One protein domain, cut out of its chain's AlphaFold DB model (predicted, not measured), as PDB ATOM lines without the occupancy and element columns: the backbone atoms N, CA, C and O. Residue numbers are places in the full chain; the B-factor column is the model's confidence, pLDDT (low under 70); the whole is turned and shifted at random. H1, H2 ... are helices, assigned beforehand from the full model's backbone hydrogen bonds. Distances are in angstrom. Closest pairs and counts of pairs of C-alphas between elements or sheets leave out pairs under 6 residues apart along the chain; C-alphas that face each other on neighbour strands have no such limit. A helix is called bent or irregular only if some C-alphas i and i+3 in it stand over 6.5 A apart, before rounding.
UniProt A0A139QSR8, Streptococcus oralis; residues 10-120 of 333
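This is residues 10 to 120 of the 333 residues of a protein of Streptococcus oralis (UniProt A0A139QSR8). Two helical hairpins, H1 with H2 and H3 with H4, stand apart as two parts; the longest helix, H5, leads off from H4, about perpendicular to H3, and a long loop, residues 20 to 48, joins H1 to H2. The 111 printed residues hold five named helices, H1 to H5, and no named strand: all helix. The whole is only just compact, close to loose, with a radius of gyration of the C-alphas of 15.3 A and spans of 37 by 36 by 25 A.

H5, residues 105 to 119, is 20.2 A long, ends at C-alpha 119 (81.684, -38.423, 29.020), and is irregular: C-alphas 107 and 110 are 7.5 A apart. H4 is residues 93 to 103, 15.3 A; H3 75 to 84, 14.0 A; H2 49 to 62, 19.9 A; H1 13 to 19, 10.1 A, from C-alpha 13 (69.868, -32.670, 43.792).

H5 and H4 meet only through their tight link. H3 and H5 are close but not clearly touching; their closest C-alphas, Gly 75 and Gly 105, are 7.8 A apart. H3 and H4 touch, closest at the C-alphas of Ala 83 and Lys 94, 5.3 A, at a shallow tilt of 12 degrees, opposite ways. H1 and H2 touch, closest at the C-alphas of Thr 15 and Gly 55, 5.6 A, at a shallow tilt of 5 degrees, opposite ways. H2 and H3 are only just apart, closest 8.4 A. In H1 to H4 every O i to N i+4 pair is within hydrogen-bond range; in H5, 8 of 11.

The C-alphas of Gly 38 and Ala 117, the two farthest apart, are 42.3 A apart. The printed part has no cut. The links H1 to H2 and H2 to H3 are long. Residues 34 to 41 are under pLDDT 70.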
ATOM      1  N   SER A  10      68.064 -34.041  50.043       82.94
ATOM      2  CA  SER A  10      69.334 -33.435  49.614       82.94
ATOM      3  C   SER A  10      70.312 -34.430  48.983       82.94
ATOM      4  O   SER A  10      71.336 -34.010  48.460       82.94
ATOM      5  N   ASN A  11      70.029 -35.733  49.049       83.06
ATOM      6  CA  ASN A  11      70.811 -36.762  48.369       83.06
ATOM      7  C   ASN A  11      70.460 -36.906  46.881       83.06
ATOM      8  O   ASN A  11      71.116 -37.696  46.208       83.06
ATOM      9  N   PHE A  12      69.459 -36.168  46.385       90.69
ATOM     10  CA  PHE A  12      68.969 -36.247  45.004       90.69
ATOM     11  C   PHE A  12      68.895 -34.880  44.285       90.69
ATOM     12  O   PHE A  12      67.867 -34.569  43.678       90.69
ATOM     13  N   PRO A  13      69.917 -34.007  44.382       90.88
ATOM     14  CA  PRO A  13      69.868 -32.670  43.792       90.88
ATOM     15  C   PRO A  13      69.625 -32.674  42.274       90.88
ATOM     16  O   PRO A  13      68.879 -31.828  41.786       90.88
ATOM     17  N   VAL A  14      70.202 -33.617  41.523       91.75
ATOM     18  CA  VAL A  14      70.010 -33.729  40.068       91.75
ATOM     19  C   VAL A  14      68.605 -34.225  39.753       91.75
ATOM     20  O   VAL A  14      67.948 -33.672  38.874       91.75
ATOM     21  N   THR A  15      68.103 -35.222  40.485       92.62
ATOM     22  CA  THR A  15      66.742 -35.739  40.298       92.62
ATOM     23  C   THR A  15      65.709 -34.648  40.566       92.62
ATOM     24  O   THR A  15      64.825 -34.439  39.740       92.62
ATOM     25  N   LEU A  16      65.845 -33.902  41.666       93.44
ATOM     26  CA  LEU A  16      64.931 -32.807  42.004       93.44
ATOM     27  C   LEU A  16      64.989 -31.679  40.968       93.44
ATOM     28  O   LEU A  16      63.946 -31.207  40.526       93.44
ATOM     29  N   ALA A  17      66.189 -31.291  40.526       93.75
ATOM     30  CA  ALA A  17      66.350 -30.261  39.500       93.75
ATOM     31  C   ALA A  17      65.776 -30.686  38.137       93.75
ATOM     32  O   ALA A  17      65.225 -29.856  37.419       93.75
ATOM     33  N   THR A  18      65.889 -31.969  37.786       93.06
ATOM     34  CA  THR A  18      65.472 -32.491  36.475       93.06
ATOM     35  C   THR A  18      63.978 -32.811  36.425       93.06
ATOM     36  O   THR A  18      63.325 -32.552  35.418       93.06
ATOM     37  N   TYR A  19      63.424 -33.371  37.504       91.56
ATOM     38  CA  TYR A  19      62.070 -33.938  37.529       91.56
ATOM     39  C   TYR A  19      61.110 -33.219  38.493       91.56
ATOM     40  O   TYR A  19      59.939 -33.590  38.580       91.56
ATOM     41  N   GLY A  20      61.580 -32.194  39.207       93.62
ATOM     42  CA  GLY A  20      60.797 -31.379  40.138       93.62
ATOM     43  C   GLY A  20      60.813 -31.885  41.583       93.62
ATOM     44  O   GLY A  20      61.194 -33.016  41.873       93.62
ATOM     45  N   GLU A  21      60.357 -31.048  42.516       91.38
ATOM     46  CA  GLU A  21      60.404 -31.321  43.966       91.38
ATOM     47  C   GLU A  21      59.577 -32.540  44.410       91.38
ATOM     48  O   GLU A  21      59.924 -33.242  45.369       91.38
ATOM     49  N   ASP A  22      58.501 -32.819  43.676       91.31
ATOM     50  CA  ASP A  22      57.609 -33.954  43.914       91.31
ATOM     51  C   ASP A  22      58.116 -35.247  43.258       91.31
ATOM     52  O   ASP A  22      57.470 -36.292  43.360       91.31
ATOM     53  N   SER A  23      59.281 -35.204  42.599       90.19
ATOM     54  CA  SER A  23      59.886 -36.383  41.976       90.19
ATOM     55  C   SER A  23      60.466 -37.382  42.964       90.19
ATOM     56  O   SER A  23      60.677 -38.535  42.597       90.19
ATOM     57  N   VAL A  24      60.684 -36.957  44.210       90.12
ATOM     58  CA  VAL A  24      61.209 -37.777  45.297       90.12
ATOM     59  C   VAL A  24      60.287 -37.654  46.503       90.12
ATOM     60  O   VAL A  24      60.012 -36.553  46.980       90.12
ATOM     61  N   ASP A  25      59.859 -38.786  47.054       88.62
ATOM     62  CA  ASP A  25      59.075 -38.846  48.287       88.62
ATOM     63  C   ASP A  25      59.696 -39.856  49.264       88.62
ATOM     64  O   ASP A  25      59.960 -41.009  48.921       88.62
ATOM     65  N   LEU A  26      59.954 -39.394  50.490       87.25
ATOM     66  CA  LEU A  26      60.574 -40.167  51.573       87.25
ATOM     67  C   LEU A  26      59.594 -40.474  52.714       87.25
ATOM     68  O   LEU A  26      59.976 -41.064  53.720       87.25
ATOM     69  N   SER A  27      58.335 -40.054  52.583       83.81
ATOM     70  CA  SER A  27      57.324 -40.150  53.640       83.81
ATOM     71  C   SER A  27      56.836 -41.580  53.875       83.81
ATOM     72  O   SER A  27      56.188 -41.852  54.881       83.81
ATOM     73  N   GLY A  28      57.078 -42.483  52.921       78.94
ATOM     74  CA  GLY A  28      56.490 -43.821  52.914       78.94
ATOM     75  C   GLY A  28      55.016 -43.846  52.523       78.94
ATOM     76  O   GLY A  28      54.453 -44.914  52.338       78.94
ATOM     77  N   THR A  29      54.359 -42.704  52.334       82.44
ATOM     78  CA  THR A  29      52.913 -42.680  52.054       82.44
ATOM     79  C   THR A  29      52.568 -43.068  50.617       82.44
ATOM     80  O   THR A  29      51.427 -43.428  50.328       82.44
ATOM     81  N   LYS A  30      53.546 -43.030  49.706       83.12
ATOM     82  CA  LYS A  30      53.340 -43.353  48.294       83.12
ATOM     83  C   LYS A  30      53.257 -44.869  48.055       83.12
ATOM     84  O   LYS A  30      53.951 -45.644  48.722       83.12
ATOM     85  N   PRO A  31      52.456 -45.326  47.073       77.62
ATOM     86  CA  PRO A  31      52.353 -46.743  46.739       77.62
ATOM     87  C   PRO A  31      53.720 -47.380  46.466       77.62
ATOM     88  O   PRO A  31      54.523 -46.873  45.683       77.62
ATOM     89  N   GLY A  32      53.992 -48.507  47.124       71.62
ATOM     90  CA  GLY A  32      55.263 -49.221  46.995       71.62
ATOM     91  C   GLY A  32      56.423 -48.659  47.829       71.62
ATOM     92  O   GLY A  32      57.499 -49.245  47.793       71.62
ATOM     93  N   ALA A  33      56.220 -47.582  48.597       74.94
ATOM     94  CA  ALA A  33      57.221 -47.034  49.520       74.94
ATOM     95  C   ALA A  33      57.248 -47.756  50.887       74.94
ATOM     96  O   ALA A  33      58.244 -47.686  51.600       74.94
ATOM     97  N   ASN A  34      56.188 -48.507  51.217       69.12
ATOM     98  CA  ASN A  34      56.050 -49.301  52.451       69.12
ATOM     99  C   ASN A  34      56.264 -50.812  52.253       69.12
ATOM    100  O   ASN A  34      55.842 -51.607  53.092       69.12
ATOM    101  N   VAL A  35      56.853 -51.246  51.133       61.62
ATOM    102  CA  VAL A  35      57.140 -52.678  50.938       61.62
ATOM    103  C   VAL A  35      58.155 -53.127  51.991       61.62
ATOM    104  O   VAL A  35      59.198 -52.509  52.147       61.62
ATOM    105  N   GLY A  36      57.797 -54.131  52.794       54.88
ATOM    106  CA  GLY A  36      58.494 -54.469  54.032       54.88
ATOM    107  C   GLY A  36      59.639 -55.458  53.833       54.88
ATOM    108  O   GLY A  36      59.404 -56.627  53.547       54.88
ATOM    109  N   ASP A  37      60.867 -55.009  54.079       60.69
ATOM    110  CA  ASP A  37      62.024 -55.868  54.376       60.69
ATOM    111  C   ASP A  37      62.139 -56.186  55.883       60.69
ATOM    112  O   ASP A  37      63.096 -56.818  56.321       60.69
ATOM    113  N   GLY A  38      61.182 -55.718  56.695       56.75
ATOM    114  CA  GLY A  38      61.148 -55.929  58.143       56.75
ATOM    115  C   GLY A  38      62.195 -55.134  58.935       56.75
ATOM    116  O   GLY A  38      62.265 -55.302  60.148       56.75
ATOM    117  N   THR A  39      62.982 -54.258  58.294       59.31
ATOM    118  CA  THR A  39      64.071 -53.508  58.957       59.31
ATOM    119  C   THR A  39      63.670 -52.099  59.414       59.31
ATOM    120  O   THR A  39      64.469 -51.394  60.027       59.31
ATOM    121  N   GLY A  40      62.419 -51.692  59.166       59.22
ATOM    122  CA  GLY A  40      61.911 -50.349  59.463       59.22
ATOM    123  C   GLY A  40      62.332 -49.297  58.424       59.22
ATOM    124  O   GLY A  40      63.274 -49.489  57.657       59.22
ATOM    125  N   GLY A  41      61.604 -48.177  58.371       64.56
ATOM    126  CA  GLY A  41      61.834 -47.088  57.410       64.56
ATOM    127  C   GLY A  41      61.156 -47.287  56.047       64.56
ATOM    128  O   GLY A  41      60.860 -48.408  55.637       64.56
ATOM    129  N   ALA A  42      60.906 -46.175  55.355       72.44
ATOM    130  CA  ALA A  42      60.284 -46.150  54.037       72.44
ATOM    131  C   ALA A  42      61.325 -46.217  52.916       72.44
ATOM    132  O   ALA A  42      62.423 -45.667  53.017       72.44
ATOM    133  N   TYR A  43      60.956 -46.868  51.821       84.88
ATOM    134  CA  TYR A  43      61.703 -46.796  50.579       84.88
ATOM    135  C   TYR A  43      61.436 -45.470  49.871       84.88
ATOM    136  O   TYR A  43      60.294 -45.021  49.793       84.88
ATOM    137  N   THR A  44      62.488 -44.881  49.301       88.19
ATOM    138  CA  THR A  44      62.362 -43.688  48.460       88.19
ATOM    139  C   THR A  44      61.442 -43.987  47.286       88.19
ATOM    140  O   THR A  44      61.700 -44.902  46.498       88.19
ATOM    141  N   TRP A  45      60.375 -43.212  47.164       90.75
ATOM    142  CA  TRP A  45      59.507 -43.236  46.006       90.75
ATOM    143  C   TRP A  45      59.981 -42.200  44.994       90.75
ATOM    144  O   TRP A  45      60.346 -41.085  45.365       90.75
ATOM    145  N   PHE A  46      59.957 -42.587  43.722       90.62
ATOM    146  CA  PHE A  46      60.282 -41.719  42.600       90.62
ATOM    147  C   PHE A  46      59.055 -41.565  41.705       90.62
ATOM    148  O   PHE A  46      58.327 -42.543  41.501       90.62
ATOM    149  N   SER A  47      58.837 -40.365  41.166       90.19
ATOM    150  CA  SER A  47      57.654 -40.057  40.348       90.19
ATOM    151  C   SER A  47      57.616 -40.769  39.003       90.19
ATOM    152  O   SER A  47      56.535 -40.987  38.459       90.19
ATOM    153  N   SER A  48      58.775 -41.166  38.481       89.44
ATOM    154  CA  SER A  48      58.904 -41.873  37.212       89.44
ATOM    155  C   SER A  48      60.023 -42.913  37.255       89.44
ATOM    156  O   SER A  48      60.824 -42.977  38.195       89.44
ATOM    157  N   TYR A  49      60.065 -43.757  36.223       87.06
ATOM    158  CA  TYR A  49      61.156 -44.708  36.030       87.06
ATOM    159  C   TYR A  49      62.499 -43.985  35.855       87.06
ATOM    160  O   TYR A  49      63.470 -44.343  36.520       87.06
ATOM    161  N   ASP A  50      62.515 -42.914  35.062       91.25
ATOM    162  CA  ASP A  50      63.714 -42.126  34.765       91.25
ATOM    163  C   ASP A  50      64.226 -41.382  36.004       91.25
ATOM    164  O   ASP A  50      65.416 -41.451  36.322       91.25
ATOM    165  N   ALA A  51      63.320 -40.783  36.788       90.81
ATOM    166  CA  ALA A  51      63.655 -40.204  38.090       90.81
ATOM    167  C   ALA A  51      64.234 -41.267  39.038       90.81
ATOM    168  O   ALA A  51      65.155 -40.993  39.802       90.81
ATOM    169  N   GLY A  52      63.744 -42.507  38.957       90.75
ATOM    170  CA  GLY A  52      64.278 -43.635  39.714       90.75
ATOM    171  C   GLY A  52      65.667 -44.098  39.267       90.75
ATOM    172  O   GLY A  52      66.448 -44.520  40.120       90.75
ATOM    173  N   ILE A  53      65.996 -44.030  37.971       90.75
ATOM    174  CA  ILE A  53      67.347 -44.328  37.467       90.75
ATOM    175  C   ILE A  53      68.328 -43.282  37.991       90.75
ATOM    176  O   ILE A  53      69.310 -43.642  38.647       90.75
ATOM    177  N   VAL A  54      68.036 -42.000  37.749       91.50
ATOM    178  CA  VAL A  54      68.898 -40.885  38.171       91.50
ATOM    179  C   VAL A  54      69.034 -40.875  39.691       91.50
ATOM    180  O   VAL A  54      70.148 -40.874  40.210       91.50
ATOM    181  N   GLY A  55      67.924 -41.013  40.416       91.69
ATOM    182  CA  GLY A  55      67.929 -41.004  41.873       91.69
ATOM    183  C   GLY A  55      68.725 -42.158  42.485       91.69
ATOM    184  O   GLY A  55      69.441 -41.965  43.465       91.69
ATOM    185  N   LYS A  56      68.674 -43.365  41.906       90.50
ATOM    186  CA  LYS A  56      69.514 -44.484  42.371       90.50
ATOM    187  C   LYS A  56      70.995 -44.252  42.090       90.50
ATOM    188  O   LYS A  56      71.815 -44.599  42.941       90.50
ATOM    189  N   ALA A  57      71.334 -43.668  40.941       90.75
ATOM    190  CA  ALA A  57      72.709 -43.301  40.621       90.75
ATOM    191  C   ALA A  57      73.248 -42.245  41.601       90.75
ATOM    192  O   ALA A  57      74.320 -42.442  42.169       90.75
ATOM    193  N   GLU A  58      72.475 -41.193  41.886       89.44
ATOM    194  CA  GLU A  58      72.834 -40.164  42.871       89.44
ATOM    195  C   GLU A  58      72.988 -40.733  44.279       89.44
ATOM    196  O   GLU A  58      73.976 -40.455  44.959       89.44
ATOM    197  N   PHE A  59      72.051 -41.584  44.709       88.44
ATOM    198  CA  PHE A  59      72.174 -42.264  45.992       88.44
ATOM    199  C   PHE A  59      73.491 -43.033  46.071       88.44
ATOM    200  O   PHE A  59      74.237 -42.847  47.028       88.44
ATOM    201  N   MET A  60      73.810 -43.850  45.059       88.19
ATOM    202  CA  MET A  60      75.069 -44.593  45.035       88.19
ATOM    203  C   MET A  60      76.286 -43.665  45.098       88.19
ATOM    204  O   MET A  60      77.207 -43.916  45.873       88.19
ATOM    205  N   ALA A  61      76.265 -42.578  44.328       87.31
ATOM    206  CA  ALA A  61      77.365 -41.628  44.218       87.31
ATOM    207  C   ALA A  61      77.616 -40.817  45.505       87.31
ATOM    208  O   ALA A  61      78.746 -40.388  45.762       87.31
ATOM    209  N   HIS A  62      76.588 -40.642  46.341       83.62
ATOM    210  CA  HIS A  62      76.665 -39.924  47.615       83.62
ATOM    211  C   HIS A  62      76.937 -40.825  48.833       83.62
ATOM    212  O   HIS A  62      77.211 -40.308  49.918       83.62
ATOM    213  N   GLN A  63      76.907 -42.157  48.699       78.44
ATOM    214  CA  GLN A  63      77.245 -43.068  49.799       78.44
ATOM    215  C   GLN A  63      78.714 -43.498  49.760       78.44
ATOM    216  O   GLN A  63      79.236 -43.986  48.757       78.44
ATOM    217  N   THR A  64      79.385 -43.427  50.911       78.25
ATOM    218  CA  THR A  64      80.782 -43.872  51.042       78.25
ATOM    219  C   THR A  64      80.959 -45.374  50.820       78.25
ATOM    220  O   THR A  64      82.034 -45.794  50.394       78.25
ATOM    221  N   LEU A  65      79.905 -46.162  51.058       77.38
ATOM    222  CA  LEU A  65      79.877 -47.618  50.906       77.38
ATOM    223  C   LEU A  65      80.050 -48.084  49.452       77.38
ATOM    224  O   LEU A  65      80.580 -49.168  49.231       77.38
ATOM    225  N   TYR A  66      79.651 -47.273  48.465       86.31
ATOM    226  CA  TYR A  66      79.644 -47.673  47.050       86.31
ATOM    227  C   TYR A  66      80.746 -47.014  46.215       86.31
ATOM    228  O   TYR A  66      80.752 -47.153  44.995       86.31
ATOM    229  N   LYS A  67      81.724 -46.345  46.844       85.44
ATOM    230  CA  LYS A  67      82.827 -45.656  46.143       85.44
ATOM    231  C   LYS A  67      83.559 -46.538  45.127       85.44
ATOM    232  O   LYS A  67      83.969 -46.036  44.090       85.44
ATOM    233  N   GLY A  68      83.705 -47.837  45.403       83.38
ATOM    234  CA  GLY A  68      84.361 -48.784  44.489       83.38
ATOM    235  C   GLY A  68      83.579 -49.089  43.203       83.38
ATOM    236  O   GLY A  68      84.152 -49.644  42.266       83.38
ATOM    237  N   ALA A  69      82.290 -48.742  43.152       92.31
ATOM    238  CA  ALA A  69      81.440 -48.884  41.972       92.31
ATOM    239  C   ALA A  69      81.395 -47.609  41.114       92.31
ATOM    240  O   ALA A  69      81.109 -47.680  39.924       92.31
ATOM    241  N   ILE A  70      81.680 -46.444  41.700       92.50
ATOM    242  CA  ILE A  70      81.614 -45.159  41.000       92.50
ATOM    243  C   ILE A  70      82.803 -45.016  40.047       92.50
ATOM    244  O   ILE A  70      83.945 -45.266  40.436       92.50
ATOM    245  N   ASN A  71      82.530 -44.603  38.804       91.81
ATOM    246  CA  ASN A  71      83.511 -44.480  37.714       91.81
ATOM    247  C   ASN A  71      84.294 -45.777  37.411       91.81
ATOM    248  O   ASN A  71      85.383 -45.742  36.838       91.81
ATOM    249  N   ASN A  72      83.779 -46.935  37.829       91.88
ATOM    250  CA  ASN A  72      84.420 -48.213  37.570       91.88
ATOM    251  C   ASN A  72      83.922 -48.760  36.228       91.88
ATOM    252  O   ASN A  72      82.749 -49.072  36.055       91.88
ATOM    253  N   THR A  73      84.827 -48.873  35.261       91.94
ATOM    254  CA  THR A  73      84.500 -49.292  33.889       91.94
ATOM    255  C   THR A  73      84.391 -50.812  33.737       91.94
ATOM    256  O   THR A  73      84.023 -51.316  32.677       91.94
ATOM    257  N   ASN A  74      84.689 -51.579  34.791       93.00
ATOM    258  CA  ASN A  74      84.499 -53.023  34.809       93.00
ATOM    259  C   ASN A  74      83.165 -53.361  35.485       93.00
ATOM    260  O   ASN A  74      83.035 -53.266  36.705       93.00
ATOM    261  N   GLY A  75      82.178 -53.812  34.707       91.50
ATOM    262  CA  GLY A  75      80.840 -54.092  35.236       91.50
ATOM    263  C   GLY A  75      80.787 -55.175  36.325       91.50
ATOM    264  O   GLY A  75      80.051 -55.011  37.296       91.50
ATOM    265  N   ILE A  76      81.612 -56.234  36.261       93.31
ATOM    266  CA  ILE A  76      81.670 -57.244  37.343       93.31
ATOM    267  C   ILE A  76      82.259 -56.631  38.615       93.31
ATOM    268  O   ILE A  76      81.740 -56.869  39.708       93.31
ATOM    269  N   ALA A  77      83.331 -55.846  38.490       92.06
ATOM    270  CA  ALA A  77      83.952 -55.178  39.631       92.06
ATOM    271  C   ALA A  77      83.004 -54.143  40.258       92.06
ATOM    272  O   ALA A  77      82.897 -54.077  41.480       92.06
ATOM    273  N   SER A  78      82.259 -53.409  39.432       94.38
ATOM    274  CA  SER A  78      81.258 -52.431  39.866       94.38
ATOM    275  C   SER A  78      80.125 -53.091  40.644       94.38
ATOM    276  O   SER A  78      79.827 -52.698  41.770       94.38
ATOM    277  N   LEU A  79      79.542 -54.161  40.100       95.44
ATOM    278  CA  LEU A  79      78.488 -54.926  40.772       95.44
ATOM    279  C   LEU A  79      78.986 -55.616  42.045       95.44
ATOM    280  O   LEU A  79      78.267 -55.675  43.042       95.44
ATOM    281  N   SER A  80      80.231 -56.095  42.033       90.00
ATOM    282  CA  SER A  80      80.881 -56.644  43.224       90.00
ATOM    283  C   SER A  80      81.028 -55.586  44.313       90.00
ATOM    284  O   SER A  80      80.680 -55.863  45.454       90.00
ATOM    285  N   ALA A  81      81.462 -54.372  43.966       88.62
ATOM    286  CA  ALA A  81      81.586 -53.268  44.911       88.62
ATOM    287  C   ALA A  81      80.226 -52.811  45.472       88.62
ATOM    288  O   ALA A  81      80.141 -52.479  46.651       88.62
ATOM    289  N   ILE A  82      79.149 -52.850  44.676       92.75
ATOM    290  CA  ILE A  82      77.780 -52.591  45.163       92.75
ATOM    291  C   ILE A  82      77.358 -53.649  46.190       92.75
ATOM    292  O   ILE A  82      76.813 -53.314  47.244       92.75
ATOM    293  N   ALA A  83      77.610 -54.929  45.898       90.00
ATOM    294  CA  ALA A  83      77.289 -56.020  46.813       90.00
ATOM    295  C   ALA A  83      78.114 -55.944  48.107       90.00
ATOM    296  O   ALA A  83      77.550 -56.048  49.194       90.00
ATOM    297  N   ASP A  84      79.422 -55.703  47.994       82.19
ATOM    298  CA  ASP A  84      80.338 -55.573  49.133       82.19
ATOM    299  C   ASP A  84      80.017 -54.328  49.983       82.19
ATOM    300  O   ASP A  84      80.213 -54.339  51.197       82.19
ATOM    301  N   GLY A  85      79.443 -53.285  49.372       81.94
ATOM    302  CA  GLY A  85      78.894 -52.110  50.053       81.94
ATOM    303  C   GLY A  85      77.574 -52.358  50.797       81.94
ATOM    304  O   GLY A  85      77.004 -51.420  51.353       81.94
ATOM    305  N   GLY A  86      77.059 -53.592  50.810       82.38
ATOM    306  CA  GLY A  86      75.908 -53.983  51.625       82.38
ATOM    307  C   GLY A  86      74.551 -53.557  51.067       82.38
ATOM    308  O   GLY A  86      73.626 -53.317  51.838       82.38
ATOM    309  N   TRP A  87      74.403 -53.455  49.739       84.75
ATOM    310  CA  TRP A  87      73.122 -53.093  49.109       84.75
ATOM    311  C   TRP A  87      71.966 -54.045  49.471       84.75
ATOM    312  O   TRP A  87      70.812 -53.625  49.549       84.75
ATOM    313  N   ALA A  88      72.264 -55.325  49.699       83.19
ATOM    314  CA  ALA A  88      71.303 -56.325  50.152       83.19
ATOM    315  C   ALA A  88      71.956 -57.295  51.147       83.19
ATOM    316  O   ALA A  88      73.163 -57.523  51.104       83.19
ATOM    317  N   THR A  89      71.143 -57.894  52.022       77.00
ATOM    318  CA  THR A  89      71.585 -58.845  53.059       77.00
ATOM    319  C   THR A  89      71.593 -60.307  52.597       77.00
ATOM    320  O   THR A  89      72.046 -61.180  53.334       77.00
ATOM    321  N   ASP A  90      71.105 -60.594  51.387       79.00
ATOM    322  CA  ASP A  90      71.131 -61.935  50.798       79.00
ATOM    323  C   ASP A  90      72.584 -62.374  50.540       79.00
ATOM    324  O   ASP A  90      73.289 -61.785  49.720       79.00
ATOM    325  N   GLY A  91      73.023 -63.453  51.197       80.50
ATOM    326  CA  GLY A  91      74.377 -64.003  51.044       80.50
ATOM    327  C   GLY A  91      74.717 -64.474  49.623       80.50
ATOM    328  O   GLY A  91      75.885 -64.674  49.302       80.50
ATOM    329  N   THR A  92      73.717 -64.620  48.750       89.25
ATOM    330  CA  THR A  92      73.880 -64.958  47.326       89.25
ATOM    331  C   THR A  92      73.796 -63.743  46.396       89.25
ATOM    332  O   THR A  92      73.861 -63.886  45.178       89.25
ATOM    333  N   TYR A  93      73.666 -62.527  46.931       89.31
ATOM    334  CA  TYR A  93      73.447 -61.323  46.127       89.31
ATOM    335  C   TYR A  93      74.589 -61.050  45.139       89.31
ATOM    336  O   TYR A  93      74.354 -60.823  43.952       89.31
ATOM    337  N   LYS A  94      75.844 -61.162  45.592       89.88
ATOM    338  CA  LYS A  94      77.031 -60.938  44.754       89.88
ATOM    339  C   LYS A  94      77.146 -61.937  43.599       89.88
ATOM    340  O   LYS A  94      77.454 -61.540  42.472       89.88
ATOM    341  N   SER A  95      76.883 -63.221  43.859       88.25
ATOM    342  CA  SER A  95      76.912 -64.250  42.814       88.25
ATOM    343  C   SER A  95      75.769 -64.048  41.824       88.25
ATOM    344  O   SER A  95      76.015 -64.065  40.625       88.25
ATOM    345  N   LYS A  96      74.558 -63.723  42.296       95.81
ATOM    346  CA  LYS A  96      73.418 -63.384  41.429       95.81
ATOM    347  C   LYS A  96      73.716 -62.201  40.505       95.81
ATOM    348  O   LYS A  96      73.406 -62.280  39.319       95.81
ATOM    349  N   LEU A  97      74.335 -61.131  41.011       94.94
ATOM    350  CA  LEU A  97      74.725 -59.985  40.181       94.94
ATOM    351  C   LEU A  97      75.796 -60.357  39.150       94.94
ATOM    352  O   LEU A  97      75.686 -59.967  37.989       94.94
ATOM    353  N   THR A  98      76.804 -61.133  39.552       92.25
ATOM    354  CA  THR A  98      77.879 -61.575  38.648       92.25
ATOM    355  C   THR A  98      77.332 -62.471  37.539       92.25
ATOM    356  O   THR A  98      77.587 -62.217  36.362       92.25
ATOM    357  N   ASP A  99      76.513 -63.458  37.899       94.25
ATOM    358  CA  ASP A  99      75.851 -64.360  36.959       94.25
ATOM    359  C   ASP A  99      74.939 -63.592  35.999       94.25
ATOM    360  O   ASP A  99      74.944 -63.850  34.794       94.25
ATOM    361  N   MET A 100      74.159 -62.635  36.516       94.94
ATOM    362  CA  MET A 100      73.290 -61.786  35.701       94.94
ATOM    363  C   MET A 100      74.106 -60.938  34.728       94.94
ATOM    364  O   MET A 100      73.761 -60.842  33.552       94.94
ATOM    365  N   TYR A 101      75.218 -60.358  35.172       94.19
ATOM    366  CA  TYR A 101      76.083 -59.586  34.291       94.19
ATOM    367  C   TYR A 101      76.703 -60.458  33.202       94.19
ATOM    368  O   TYR A 101      76.671 -60.093  32.034       94.19
ATOM    369  N   GLN A 102      77.201 -61.643  33.544       92.44
ATOM    370  CA  GLN A 102      77.774 -62.560  32.560       92.44
ATOM    371  C   GLN A 102      76.742 -63.016  31.520       92.44
ATOM    372  O   GLN A 102      77.057 -63.061  30.331       92.44
ATOM    373  N   LYS A 103      75.507 -63.308  31.950       91.62
ATOM    374  CA  LYS A 103      74.421 -63.795  31.082       91.62
ATOM    375  C   LYS A 103      73.750 -62.689  30.259       91.62
ATOM    376  O   LYS A 103      73.322 -62.941  29.131       91.62
ATOM    377  N   LEU A 104      73.618 -61.493  30.833       89.06
ATOM    378  CA  LEU A 104      72.822 -60.396  30.286       89.06
ATOM    379  C   LEU A 104      73.614 -59.092  30.175       89.06
ATOM    380  O   LEU A 104      73.631 -58.496  29.105       89.06
ATOM    381  N   GLY A 105      74.285 -58.663  31.244       86.69
ATOM    382  CA  GLY A 105      75.021 -57.391  31.275       86.69
ATOM    383  C   GLY A 105      76.108 -57.269  30.199       86.69
ATOM    384  O   GLY A 105      76.259 -56.210  29.601       86.69
ATOM    385  N   THR A 106      76.790 -58.363  29.854       91.88
ATOM    386  CA  THR A 106      77.784 -58.417  28.767       91.88
ATOM    387  C   THR A 106      77.213 -57.996  27.413       91.88
ATOM    388  O   THR A 106      77.927 -57.399  26.612       91.88
ATOM    389  N   LYS A 107      75.916 -58.229  27.173       94.19
ATOM    390  CA  LYS A 107      75.220 -57.819  25.942       94.19
ATOM    391  C   LYS A 107      74.972 -56.314  25.873       94.19
ATOM    392  O   LYS A 107      74.791 -55.788  24.782       94.19
ATOM    393  N   TYR A 108      74.989 -55.636  27.017       92.19
ATOM    394  CA  TYR A 108      74.754 -54.200  27.145       92.19
ATOM    395  C   TYR A 108      76.030 -53.402  27.424       92.19
ATOM    396  O   TYR A 108      75.952 -52.199  27.630       92.19
ATOM    397  N   GLN A 109      77.214 -54.023  27.352       89.25
ATOM    398  CA  GLN A 109      78.504 -53.328  27.505       89.25
ATOM    399  C   GLN A 109      78.708 -52.182  26.508       89.25
ATOM    400  O   GLN A 109      79.583 -51.343  26.697       89.25
ATOM    401  N   TRP A 110      77.943 -52.159  25.415       92.38
ATOM    402  CA  TRP A 110      77.956 -51.041  24.481       92.38
ATOM    403  C   TRP A 110      77.442 -49.746  25.129       92.38
ATOM    404  O   TRP A 110      77.990 -48.700  24.810       92.38
ATOM    405  N   LEU A 111      76.510 -49.813  26.091       92.56
ATOM    406  CA  LEU A 111      76.054 -48.645  26.856       92.56
ATOM    407  C   LEU A 111      77.209 -48.020  27.640       92.56
ATOM    408  O   LEU A 111      77.406 -46.809  27.589       92.56
ATOM    409  N   ASP A 112      78.019 -48.849  28.305       89.94
ATOM    410  CA  ASP A 112      79.206 -48.377  29.025       89.94
ATOM    411  C   ASP A 112      80.219 -47.755  28.052       89.94
ATOM    412  O   ASP A 112      80.781 -46.697  28.325       89.94
ATOM    413  N   LYS A 113      80.429 -48.372  26.880       92.06
ATOM    414  CA  LYS A 113      81.339 -47.843  25.848       92.06
ATOM    415  C   LYS A 113      80.874 -46.497  25.296       92.06
ATOM    416  O   LYS A 113      81.705 -45.612  25.122       92.06
ATOM    417  N   GLU A 114      79.583 -46.342  25.016       94.69
ATOM    418  CA  GLU A 114      79.017 -45.085  24.522       94.69
ATOM    419  C   GLU A 114      79.073 -43.989  25.584       94.69
ATOM    420  O   GLU A 114      79.506 -42.876  25.287       94.69
ATOM    421  N   ALA A 115      78.733 -44.310  26.834       90.62
ATOM    422  CA  ALA A 115      78.830 -43.365  27.939       90.62
ATOM    423  C   ALA A 115      80.280 -42.911  28.176       90.62
ATOM    424  O   ALA A 115      80.530 -41.717  28.328       90.62
ATOM    425  N   ILE A 116      81.249 -43.834  28.140       92.25
ATOM    426  CA  ILE A 116      82.679 -43.507  28.266       92.25
ATOM    427  C   ILE A 116      83.157 -42.672  27.073       92.25
ATOM    428  O   ILE A 116      83.933 -41.737  27.254       92.25
ATOM    429  N   ALA A 117      82.697 -42.968  25.856       94.69
ATOM    430  CA  ALA A 117      83.045 -42.177  24.679       94.69
ATOM    431  C   ALA A 117      82.490 -40.744  24.759       94.69
ATOM    432  O   ALA A 117      83.174 -39.804  24.355       94.69
ATOM    433  N   ALA A 118      81.278 -40.572  25.291       95.19
ATOM    434  CA  ALA A 118      80.624 -39.273  25.414       95.19
ATOM    435  C   ALA A 118      81.121 -38.446  26.615       95.19
ATOM    436  O   ALA A 118      81.184 -37.221  26.526       95.19
ATOM    437  N   HIS A 119      81.470 -39.095  27.731       91.75
ATOM    438  CA  HIS A 119      81.684 -38.423  29.020       91.75
ATOM    439  C   HIS A 119      83.021 -38.757  29.707       91.75
ATOM    440  O   HIS A 119      83.322 -38.209  30.766       91.75
ATOM    441  N   GLY A 120      83.849 -39.619  29.112       93.62
ATOM    442  CA  GLY A 120      85.108 -40.091  29.688       93.62
ATOM    443  C   GLY A 120      84.930 -41.215  30.715       93.62
ATOM    444  O   GLY A 120      83.823 -41.612  31.061       93.62
TER     445      GLY A 120